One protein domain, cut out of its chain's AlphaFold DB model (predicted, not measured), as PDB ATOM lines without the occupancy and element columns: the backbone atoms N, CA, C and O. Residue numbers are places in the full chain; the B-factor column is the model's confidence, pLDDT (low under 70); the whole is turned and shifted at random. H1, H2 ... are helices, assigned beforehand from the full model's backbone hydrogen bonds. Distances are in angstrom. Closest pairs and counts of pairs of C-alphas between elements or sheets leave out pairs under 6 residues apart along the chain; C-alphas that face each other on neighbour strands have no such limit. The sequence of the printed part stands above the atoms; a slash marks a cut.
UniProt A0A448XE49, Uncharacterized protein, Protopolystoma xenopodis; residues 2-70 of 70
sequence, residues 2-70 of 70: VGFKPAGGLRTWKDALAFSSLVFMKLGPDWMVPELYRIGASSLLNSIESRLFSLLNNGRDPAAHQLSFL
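What this domain is: This is residues 2 to 70 of the 70 residues of an uncharacterized protein of Protopolystoma xenopodis (UniProt A0A448XE49). Two helices, H1 and H2, meet as an L, with the first turn of H1 at the corner and long unnamed stretches running back along both arms. Residues 2 to 12 run beside H1 to its start, the link of residues 28 to 43 returns from its far end to the start of H2, and residues 57 to 70 fold back along H2. The printed part has 69 residues with two named helices, H1 then H2, and no named strand. The class is all helix, though under half of the residues, 28 of 69, are in named elements. The whole is loose, with a radius of gyration of the C-alphas of 13.9 A, and elongated, spanning 41 by 23 by 17 A.

Where its parts are: The printed part begins at Val 2, C-alpha at (33.132, 10.270, 5.694). H1 holds residues 13 to 27 and measures 20.8 A from first to last C-alpha; C-alpha 13 is at (37.202, -14.017, 1.093). H2 holds residues 44 to 56, measures 18.7 A, and ends with C-alpha 56 at (32.397, -22.080, -11.008).

How they stand to each other: H1 and H2 touch, H1 with residues 13 to 16 alone. Their closest C-alphas are those of Trp 13 and Ile 48, 5.1 A apart. Their lines are about perpendicular, at 79 degrees. In H1 and H2 every O i to N i+4 pair is within hydrogen-bond range.

The domain as a whole: The two C-alphas farthest apart are those of Val 2 and Ala 63, at 41.1 A. The printed part has no cut. The link from H1 to H2, 16 residues, is long. The mean pLDDT of the printed part is 93.7, and residues 69 to 70 are under 70.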
ATOM      1  N   VAL A   2      31.771  10.821   5.568       92.62
ATOM      2  CA  VAL A   2      33.132  10.270   5.694       92.62
ATOM      3  C   VAL A   2      33.038   8.763   5.462       92.62
ATOM      4  O   VAL A   2      32.241   8.109   6.127       92.62
ATOM      5  N   GLY A   3      33.797   8.232   4.502       96.06
ATOM      6  CA  GLY A   3      33.773   6.807   4.157       96.06
ATOM      7  C   GLY A   3      34.555   5.927   5.138       96.06
ATOM      8  O   GLY A   3      35.404   6.406   5.892       96.06
ATOM      9  N   PHE A   4      34.297   4.621   5.092       96.94
ATOM     10  CA  PHE A   4      34.965   3.602   5.895       96.94
ATOM     11  C   PHE A   4      35.847   2.696   5.025       96.94
ATOM     12  O   PHE A   4      35.429   2.193   3.981       96.94
ATOM     13  N   LYS A   5      37.084   2.464   5.475       97.19
ATOM     14  CA  LYS A   5      38.050   1.602   4.788       97.19
ATOM     15  C   LYS A   5      38.747   0.660   5.776       97.19
ATOM     16  O   LYS A   5      39.777   1.053   6.325       97.19
ATOM     17  N   PRO A   6      38.241  -0.566   6.017       95.75
ATOM     18  CA  PRO A   6      38.987  -1.558   6.780       95.75
ATOM     19  C   PRO A   6      40.272  -1.918   6.032       95.75
ATOM     20  O   PRO A   6      40.261  -2.158   4.821       95.75
ATOM     21  N   ALA A   7      41.385  -1.939   6.758       94.62
ATOM     22  CA  ALA A   7      42.693  -2.277   6.224       94.62
ATOM     23  C   ALA A   7      43.529  -3.022   7.268       94.62
ATOM     24  O   ALA A   7      43.354  -2.824   8.469       94.62
ATOM     25  N   GLY A   8      44.466  -3.838   6.782       86.69
ATOM     26  CA  GLY A   8      45.408  -4.588   7.613       86.69
ATOM     27  C   GLY A   8      44.935  -6.009   7.924       86.69
ATOM     28  O   GLY A   8      43.942  -6.220   8.607       86.69
ATOM     29  N   GLY A   9      45.666  -7.005   7.420       88.38
ATOM     30  CA  GLY A   9      45.481  -8.407   7.809       88.38
ATOM     31  C   GLY A   9      44.289  -9.149   7.192       88.38
ATOM     32  O   GLY A   9      44.172 -10.343   7.442       88.38
ATOM     33  N   LEU A  10      43.456  -8.510   6.359       94.88
ATOM     34  CA  LEU A  10      42.406  -9.207   5.604       94.88
ATOM     35  C   LEU A  10      43.054 -10.089   4.530       94.88
ATOM     36  O   LEU A  10      43.667  -9.580   3.587       94.88
ATOM     37  N   ARG A  11      42.937 -11.409   4.684       94.75
ATOM     38  CA  ARG A  11      43.636 -12.393   3.842       94.75
ATOM     39  C   ARG A  11      42.685 -13.285   3.062       94.75
ATOM     40  O   ARG A  11      43.089 -13.828   2.040       94.75
ATOM     41  N   THR A  12      41.451 -13.443   3.532       96.31
ATOM     42  CA  THR A  12      40.506 -14.416   2.988       96.31
ATOM     43  C   THR A  12      39.222 -13.770   2.479       96.31
ATOM     44  O   THR A  12      38.784 -12.739   2.990       96.31
ATOM     45  N   TRP A  13      38.550 -14.417   1.524       96.75
ATOM     46  CA  TRP A  13      37.202 -14.017   1.093       96.75
ATOM     47  C   TRP A  13      36.201 -13.939   2.262       96.75
ATOM     48  O   TRP A  13      35.269 -13.137   2.224       96.75
ATOM     49  N   LYS A  14      36.404 -14.727   3.331       97.25
ATOM     50  CA  LYS A  14      35.581 -14.672   4.549       97.25
ATOM     51  C   LYS A  14      35.802 -13.377   5.328       97.25
ATOM     52  O   LYS A  14      34.826 -12.807   5.805       97.25
ATOM     53  N   ASP A  15      37.037 -12.879   5.400       96.62
ATOM     54  CA  ASP A  15      37.340 -11.595   6.048       96.62
ATOM     55  C   ASP A  15      36.617 -10.448   5.329       96.62
ATOM     56  O   ASP A  15      36.021  -9.577   5.965       96.62
ATOM     57  N   ALA A  16      36.609 -10.481   3.992       97.00
ATOM     58  CA  ALA A  16      35.896  -9.500   3.179       97.00
ATOM     59  C   ALA A  16      34.386  -9.514   3.450       97.00
ATOM     60  O   ALA A  16      33.781  -8.455   3.647       97.00
ATOM     61  N   LEU A  17      33.781 -10.706   3.512       97.31
ATOM     62  CA  LEU A  17      32.359 -10.853   3.828       97.31
ATOM     63  C   LEU A  17      32.030 -10.425   5.256       97.31
ATOM     64  O   LEU A  17      30.982  -9.820   5.464       97.31
ATOM     65  N   ALA A  18      32.902 -10.697   6.229       96.81
ATOM     66  CA  ALA A  18      32.686 -10.296   7.614       96.81
ATOM     67  C   ALA A  18      32.579  -8.768   7.739       96.81
ATOM     68  O   ALA A  18      31.604  -8.258   8.296       96.81
ATOM     69  N   PHE A  19      33.522  -8.027   7.146       97.00
ATOM     70  CA  PHE A  19      33.459  -6.564   7.135       97.00
ATOM     71  C   PHE A  19      32.298  -6.030   6.295       97.00
ATOM     72  O   PHE A  19      31.623  -5.102   6.736       97.00
ATOM     73  N   SER A  20      32.034  -6.619   5.125       97.56
ATOM     74  CA  SER A  20      30.916  -6.194   4.270       97.56
ATOM     75  C   SER A  20      29.576  -6.374   4.985       97.56
ATOM     76  O   SER A  20      28.740  -5.478   4.966       97.56
ATOM     77  N   SER A  21      29.399  -7.496   5.688       98.06
ATOM     78  CA  SER A  21      28.193  -7.776   6.474       98.06
ATOM     79  C   SER A  21      28.053  -6.803   7.639       98.06
ATOM     80  O   SER A  21      26.960  -6.309   7.897       98.06
ATOM     81  N   LEU A  22      29.151  -6.487   8.333       97.62
ATOM     82  CA  LEU A  22      29.138  -5.500   9.410       97.62
ATOM     83  C   LEU A  22      28.703  -4.121   8.901       97.62
ATOM     84  O   LEU A  22      27.829  -3.504   9.505       97.62
ATOM     85  N   VAL A  23      29.282  -3.657   7.789       97.75
ATOM     86  CA  VAL A  23      28.931  -2.369   7.173       97.75
ATOM     87  C   VAL A  23      27.474  -2.365   6.735       97.75
ATOM     88  O   VAL A  23      26.729  -1.475   7.138       97.75
ATOM     89  N   PHE A  24      27.038  -3.398   6.015       98.31
ATOM     90  CA  PHE A  24      25.654  -3.530   5.572       98.31
ATOM     91  C   PHE A  24      24.670  -3.487   6.750       98.31
ATOM     92  O   PHE A  24      23.705  -2.729   6.728       98.31
ATOM     93  N   MET A  25      24.930  -4.254   7.813       98.50
ATOM     94  CA  MET A  25      24.036  -4.334   8.973       98.50
ATOM     95  C   MET A  25      24.035  -3.071   9.838       98.50
ATOM     96  O   MET A  25      23.036  -2.797  10.499       98.50
ATOM     97  N   LYS A  26      25.154  -2.338   9.916       98.00
ATOM     98  CA  LYS A  26      25.287  -1.178  10.816       98.00
ATOM     99  C   LYS A  26      25.013   0.155  10.139       98.00
ATOM    100  O   LYS A  26      24.538   1.065  10.808       98.00
ATOM    101  N   LEU A  27      25.330   0.270   8.855       96.94
ATOM    102  CA  LEU A  27      25.280   1.524   8.106       96.94
ATOM    103  C   LEU A  27      24.261   1.477   6.955       96.94
ATOM    104  O   LEU A  27      23.857   2.525   6.462       96.94
ATOM    105  N   GLY A  28      23.789   0.282   6.587       97.94
ATOM    106  CA  GLY A  28      22.754   0.072   5.578       97.94
ATOM    107  C   GLY A  28      23.299  -0.208   4.171       97.94
ATOM    108  O   GLY A  28      24.499  -0.076   3.918       97.94
ATOM    109  N   PRO A  29      22.420  -0.603   3.232       97.81
ATOM    110  CA  PRO A  29      22.794  -0.914   1.852       97.81
ATOM    111  C   PRO A  29      23.365   0.288   1.089       97.81
ATOM    112  O   PRO A  29      24.266   0.103   0.278       97.81
ATOM    113  N   ASP A  30      22.916   1.511   1.385       98.00
ATOM    114  CA  ASP A  30      23.382   2.736   0.712       98.00
ATOM    115  C   ASP A  30      24.875   3.021   0.954       98.00
ATOM    116  O   ASP A  30      25.503   3.772   0.211       98.00
ATOM    117  N   TRP A  31      25.473   2.393   1.974       98.00
ATOM    118  CA  TRP A  31      26.911   2.455   2.238       98.00
ATOM    119  C   TRP A  31      27.742   1.507   1.375       98.00
ATOM    120  O   TRP A  31      28.965   1.645   1.342       98.00
ATOM    121  N   MET A  32      27.119   0.569   0.659       97.56
ATOM    122  CA  MET A  32      27.803  -0.421  -0.182       97.56
ATOM    123  C   MET A  32      28.211   0.158  -1.546       97.56
ATOM    124  O   MET A  32      28.076  -0.495  -2.579       97.56
ATOM    125  N   VAL A  33      28.724   1.389  -1.541       97.56
ATOM    126  CA  VAL A  33      29.212   2.112  -2.720       97.56
ATOM    127  C   VAL A  33      30.685   2.493  -2.546       97.56
ATOM    128  O   VAL A  33      31.121   2.738  -1.414       97.56
ATOM    129  N   PRO A  34      31.482   2.572  -3.627       97.31
ATOM    130  CA  PRO A  34      32.924   2.812  -3.539       97.31
ATOM    131  C   PRO A  34      33.324   4.121  -2.846       97.31
ATOM    132  O   PRO A  34      34.457   4.240  -2.375       97.31
ATOM    133  N   GLU A  35      32.456   5.127  -2.796       97.69
ATOM    134  CA  GLU A  35      32.696   6.410  -2.127       97.69
ATOM    135  C   GLU A  35      32.628   6.289  -0.598       97.69
ATOM    136  O   GLU A  35      33.312   7.033   0.109       97.69
ATOM    137  N   LEU A  36      31.833   5.340  -0.092       98.12
ATOM    138  CA  LEU A  36      31.535   5.165   1.331       98.12
ATOM    139  C   LEU A  36      32.166   3.906   1.932       98.12
ATOM    140  O   LEU A  36      32.438   3.893   3.131       98.12
ATOM    141  N   TYR A  37      32.463   2.886   1.124       98.12
ATOM    142  CA  TYR A  37      33.052   1.633   1.586       98.12
ATOM    143  C   TYR A  37      34.093   1.080   0.608       98.12
ATOM    144  O   TYR A  37      33.830   0.894  -0.579       98.12
ATOM    145  N   ARG A  38      35.295   0.773   1.115       97.62
ATOM    146  CA  ARG A  38      36.343   0.061   0.361       97.62
ATOM    147  C   ARG A  38      37.119  -0.880   1.262       97.62
ATOM    148  O   ARG A  38      37.419  -0.524   2.389       97.62
ATOM    149  N   ILE A  39      37.578  -2.010   0.741       97.12
ATOM    150  CA  ILE A  39      38.519  -2.876   1.461       97.12
ATOM    151  C   ILE A  39      39.951  -2.545   1.029       97.12
ATOM    152  O   ILE A  39      40.269  -2.553  -0.158       97.12
ATOM    153  N   GLY A  40      40.826  -2.248   1.991       96.19
ATOM    154  CA  GLY A  40      42.260  -2.094   1.754       96.19
ATOM    155  C   GLY A  40      43.020  -3.384   2.053       96.19
ATOM    156  O   GLY A  40      43.340  -3.643   3.212       96.19
ATOM    157  N   ALA A  41      43.352  -4.168   1.028       94.75
ATOM    158  CA  ALA A  41      44.107  -5.410   1.188       94.75
ATOM    159  C   ALA A  41      45.015  -5.688  -0.018       94.75
ATOM    160  O   ALA A  41      44.641  -5.407  -1.151       94.75
ATOM    161  N   SER A  42      46.194  -6.260   0.235       90.88
ATOM    162  CA  SER A  42      47.172  -6.616  -0.803       90.88
ATOM    163  C   SER A  42      47.076  -8.078  -1.247       90.88
ATOM    164  O   SER A  42      47.273  -8.362  -2.419       90.88
ATOM    165  N   SER A  43      46.744  -9.004  -0.340       88.38
ATOM    166  CA  SER A  43      46.684 -10.447  -0.631       88.38
ATOM    167  C   SER A  43      45.262 -11.005  -0.765       88.38
ATOM    168  O   SER A  43      45.087 -12.196  -1.003       88.38
ATOM    169  N   LEU A  44      44.236 -10.172  -0.570       94.12
ATOM    170  CA  LEU A  44      42.838 -10.611  -0.575       94.12
ATOM    171  C   LEU A  44      42.360 -11.049  -1.968       94.12
ATOM    172  O   LEU A  44      41.541 -11.963  -2.058       94.12
ATOM    173  N   LEU A  45      42.876 -10.421  -3.031       92.81
ATOM    174  CA  LEU A  45      42.463 -10.695  -4.410       92.81
ATOM    175  C   LEU A  45      42.593 -12.186  -4.743       92.81
ATOM    176  O   LEU A  45      41.605 -12.812  -5.115       92.81
ATOM    177  N   ASN A  46      43.753 -12.778  -4.459       92.12
ATOM    178  CA  ASN A  46      44.024 -14.197  -4.703       92.12
ATOM    179  C   ASN A  46      43.009 -15.114  -4.008       92.12
ATOM    180  O   ASN A  46      42.570 -16.116  -4.575       92.12
ATOM    181  N   SER A  47      42.609 -14.780  -2.775       94.81
ATOM    182  CA  SER A  47      41.621 -15.576  -2.040       94.81
ATOM    183  C   SER A  47      40.226 -15.481  -2.659       94.81
ATOM    184  O   SER A  47      39.510 -16.485  -2.705       94.81
ATOM    185  N   ILE A  48      39.841 -14.296  -3.138       95.19
ATOM    186  CA  ILE A  48      38.558 -14.083  -3.816       95.19
ATOM    187  C   ILE A  48      38.539 -14.830  -5.152       95.19
ATOM    188  O   ILE A  48      37.586 -15.563  -5.412       95.19
ATOM    189  N   GLU A  49      39.591 -14.715  -5.962       95.00
ATOM    190  CA  GLU A  49      39.682 -15.412  -7.248       95.00
ATOM    191  C   GLU A  49      39.655 -16.933  -7.075       95.00
ATOM    192  O   GLU A  49      38.877 -17.610  -7.746       95.00
ATOM    193  N   SER A  50      40.416 -17.469  -6.113       94.88
ATOM    194  CA  SER A  50      40.401 -18.906  -5.795       94.88
ATOM    195  C   SER A  50      38.998 -19.381  -5.423       94.88
ATOM    196  O   SER A  50      38.541 -20.439  -5.860       94.88
ATOM    197  N   ARG A  51      38.276 -18.577  -4.628       96.31
ATOM    198  CA  ARG A  51      36.910 -18.910  -4.221       96.31
ATOM    199  C   ARG A  51      35.940 -18.866  -5.399       96.31
ATOM    200  O   ARG A  51      35.110 -19.767  -5.506       96.31
ATOM    201  N   LEU A  52      36.033 -17.855  -6.260       96.00
ATOM    202  CA  LEU A  52      35.206 -17.748  -7.464       96.00
ATOM    203  C   LEU A  52      35.473 -18.908  -8.424       96.00
ATOM    204  O   LEU A  52      34.521 -19.536  -8.884       96.00
ATOM    205  N   PHE A  53      36.741 -19.253  -8.653       95.94
ATOM    206  CA  PHE A  53      37.113 -20.412  -9.459       95.94
ATOM    207  C   PHE A  53      36.457 -21.685  -8.918       95.94
ATOM    208  O   PHE A  53      35.776 -22.387  -9.662       95.94
ATOM    209  N   SER A  54      36.590 -21.944  -7.616       96.56
ATOM    210  CA  SER A  54      35.999 -23.121  -6.975       96.56
ATOM    211  C   SER A  54      34.477 -23.173  -7.119       96.56
ATOM    212  O   SER A  54      33.926 -24.221  -7.454       96.56
ATOM    213  N   LEU A  55      33.782 -22.041  -6.963       97.06
ATOM    214  CA  LEU A  55      32.328 -21.964  -7.156       97.06
ATOM    215  C   LEU A  55      31.900 -22.279  -8.597       97.06
ATOM    216  O   LEU A  55      30.868 -22.917  -8.793       97.06
ATOM    217  N   LEU A  56      32.687 -21.860  -9.588       96.88
ATOM    218  CA  LEU A  56      32.397 -22.080 -11.008       96.88
ATOM    219  C   LEU A  56      32.826 -23.469 -11.509       96.88
ATOM    220  O   LEU A  56      32.328 -23.925 -12.532       96.88
ATOM    221  N   ASN A  57      33.727 -24.148 -10.793       96.88
ATOM    222  CA  ASN A  57      34.315 -25.428 -11.195       96.88
ATOM    223  C   ASN A  57      33.925 -26.577 -10.253       96.88
ATOM    224  O   ASN A  57      34.733 -27.465  -9.970       96.88
ATOM    225  N   ASN A  58      32.686 -26.565  -9.756       96.62
ATOM    226  CA  ASN A  58      32.109 -27.625  -8.920       96.62
ATOM    227  C   ASN A  58      32.982 -27.980  -7.699       96.62
ATOM    228  O   ASN A  58      33.153 -29.150  -7.358       96.62
ATOM    229  N   GLY A  59      33.550 -26.966  -7.048       96.06
ATOM    230  CA  GLY A  59      34.359 -27.111  -5.840       96.06
ATOM    231  C   GLY A  59      35.841 -27.396  -6.076       96.06
ATOM    232  O   GLY A  59      36.572 -27.516  -5.099       96.06
ATOM    233  N   ARG A  60      36.308 -27.492  -7.328       95.44
ATOM    234  CA  ARG A  60      37.730 -27.721  -7.631       95.44
ATOM    235  C   ARG A  60      38.577 -26.491  -7.334       95.44
ATOM    236  O   ARG A  60      38.167 -25.374  -7.627       95.44
ATOM    237  N   ASP A  61      39.783 -26.710  -6.835       93.19
ATOM    238  CA  ASP A  61      40.756 -25.638  -6.659       93.19
ATOM    239  C   ASP A  61      41.475 -25.314  -7.982       93.19
ATOM    240  O   ASP A  61      41.637 -26.203  -8.828       93.19
ATOM    241  N   PRO A  62      41.893 -24.053  -8.189       92.88
ATOM    242  CA  PRO A  62      42.674 -23.667  -9.358       92.88
ATOM    243  C   PRO A  62      44.068 -24.305  -9.318       92.88
ATOM    244  O   PRO A  62      44.739 -24.304  -8.285       92.88
ATOM    245  N   ALA A  63      44.540 -24.805 -10.458       89.00
ATOM    246  CA  ALA A  63      45.942 -25.164 -10.641       89.00
ATOM    247  C   ALA A  63      46.811 -23.898 -10.745       89.00
ATOM    248  O   ALA A  63      46.379 -22.885 -11.302       89.00
ATOM    249  N   ALA A  64      48.055 -23.972 -10.260       75.12
ATOM    250  CA  ALA A  64      49.044 -22.895 -10.383       75.12
ATOM    251  C   ALA A  64      49.194 -22.503 -11.856       75.12
ATOM    252  O   ALA A  64      49.516 -23.413 -12.613       75.12
ATOM    253  N   HIS A  65      48.953 -21.230 -12.229       81.19
ATOM    254  CA  HIS A  65      48.798 -20.645 -13.589       81.19
ATOM    255  C   HIS A  65      47.367 -20.361 -14.088       81.19
ATOM    256  O   HIS A  65      47.210 -19.693 -15.111       81.19
ATOM    257  N   GLN A  66      46.311 -20.875 -13.442       83.19
ATOM    258  CA  GLN A  66      44.939 -20.665 -13.943       83.19
ATOM    259  C   GLN A  66      44.361 -19.305 -13.547       83.19
ATOM    260  O   GLN A  66      43.364 -18.875 -14.125       83.19
ATOM    261  N   LEU A  67      44.970 -18.644 -12.564       85.62
ATOM    262  CA  LEU A  67      44.592 -17.315 -12.107       85.62
ATOM    263  C   LEU A  67      45.805 -16.401 -12.248       85.62
ATOM    264  O   LEU A  67      46.916 -16.786 -11.909       85.62
ATOM    265  N   SER A  68      45.590 -15.183 -12.739       75.12
ATOM    266  CA  SER A  68      46.651 -14.208 -13.036       75.12
ATOM    267  C   SER A  68      47.518 -13.824 -11.832       75.12
ATOM    268  O   SER A  68      48.588 -13.252 -12.015       75.12
ATOM    269  N   PHE A  69      47.066 -14.133 -10.615       67.88
ATOM    270  CA  PHE A  69      47.764 -13.822  -9.372       67.88
ATOM    271  C   PHE A  69      48.178 -15.069  -8.556       67.88
ATOM    272  O   PHE A  69      48.637 -14.901  -7.420       67.88
ATOM    273  N   LEU A  70      48.041 -16.289  -9.107       60.28
ATOM    274  CA  LEU A  70      48.499 -17.568  -8.522       60.28
ATOM    275  C   LEU A  70      49.474 -18.322  -9.436       60.28
ATOM    276  O   LEU A  70      50.566 -18.654  -8.932       60.28
TER     277      LEU A  70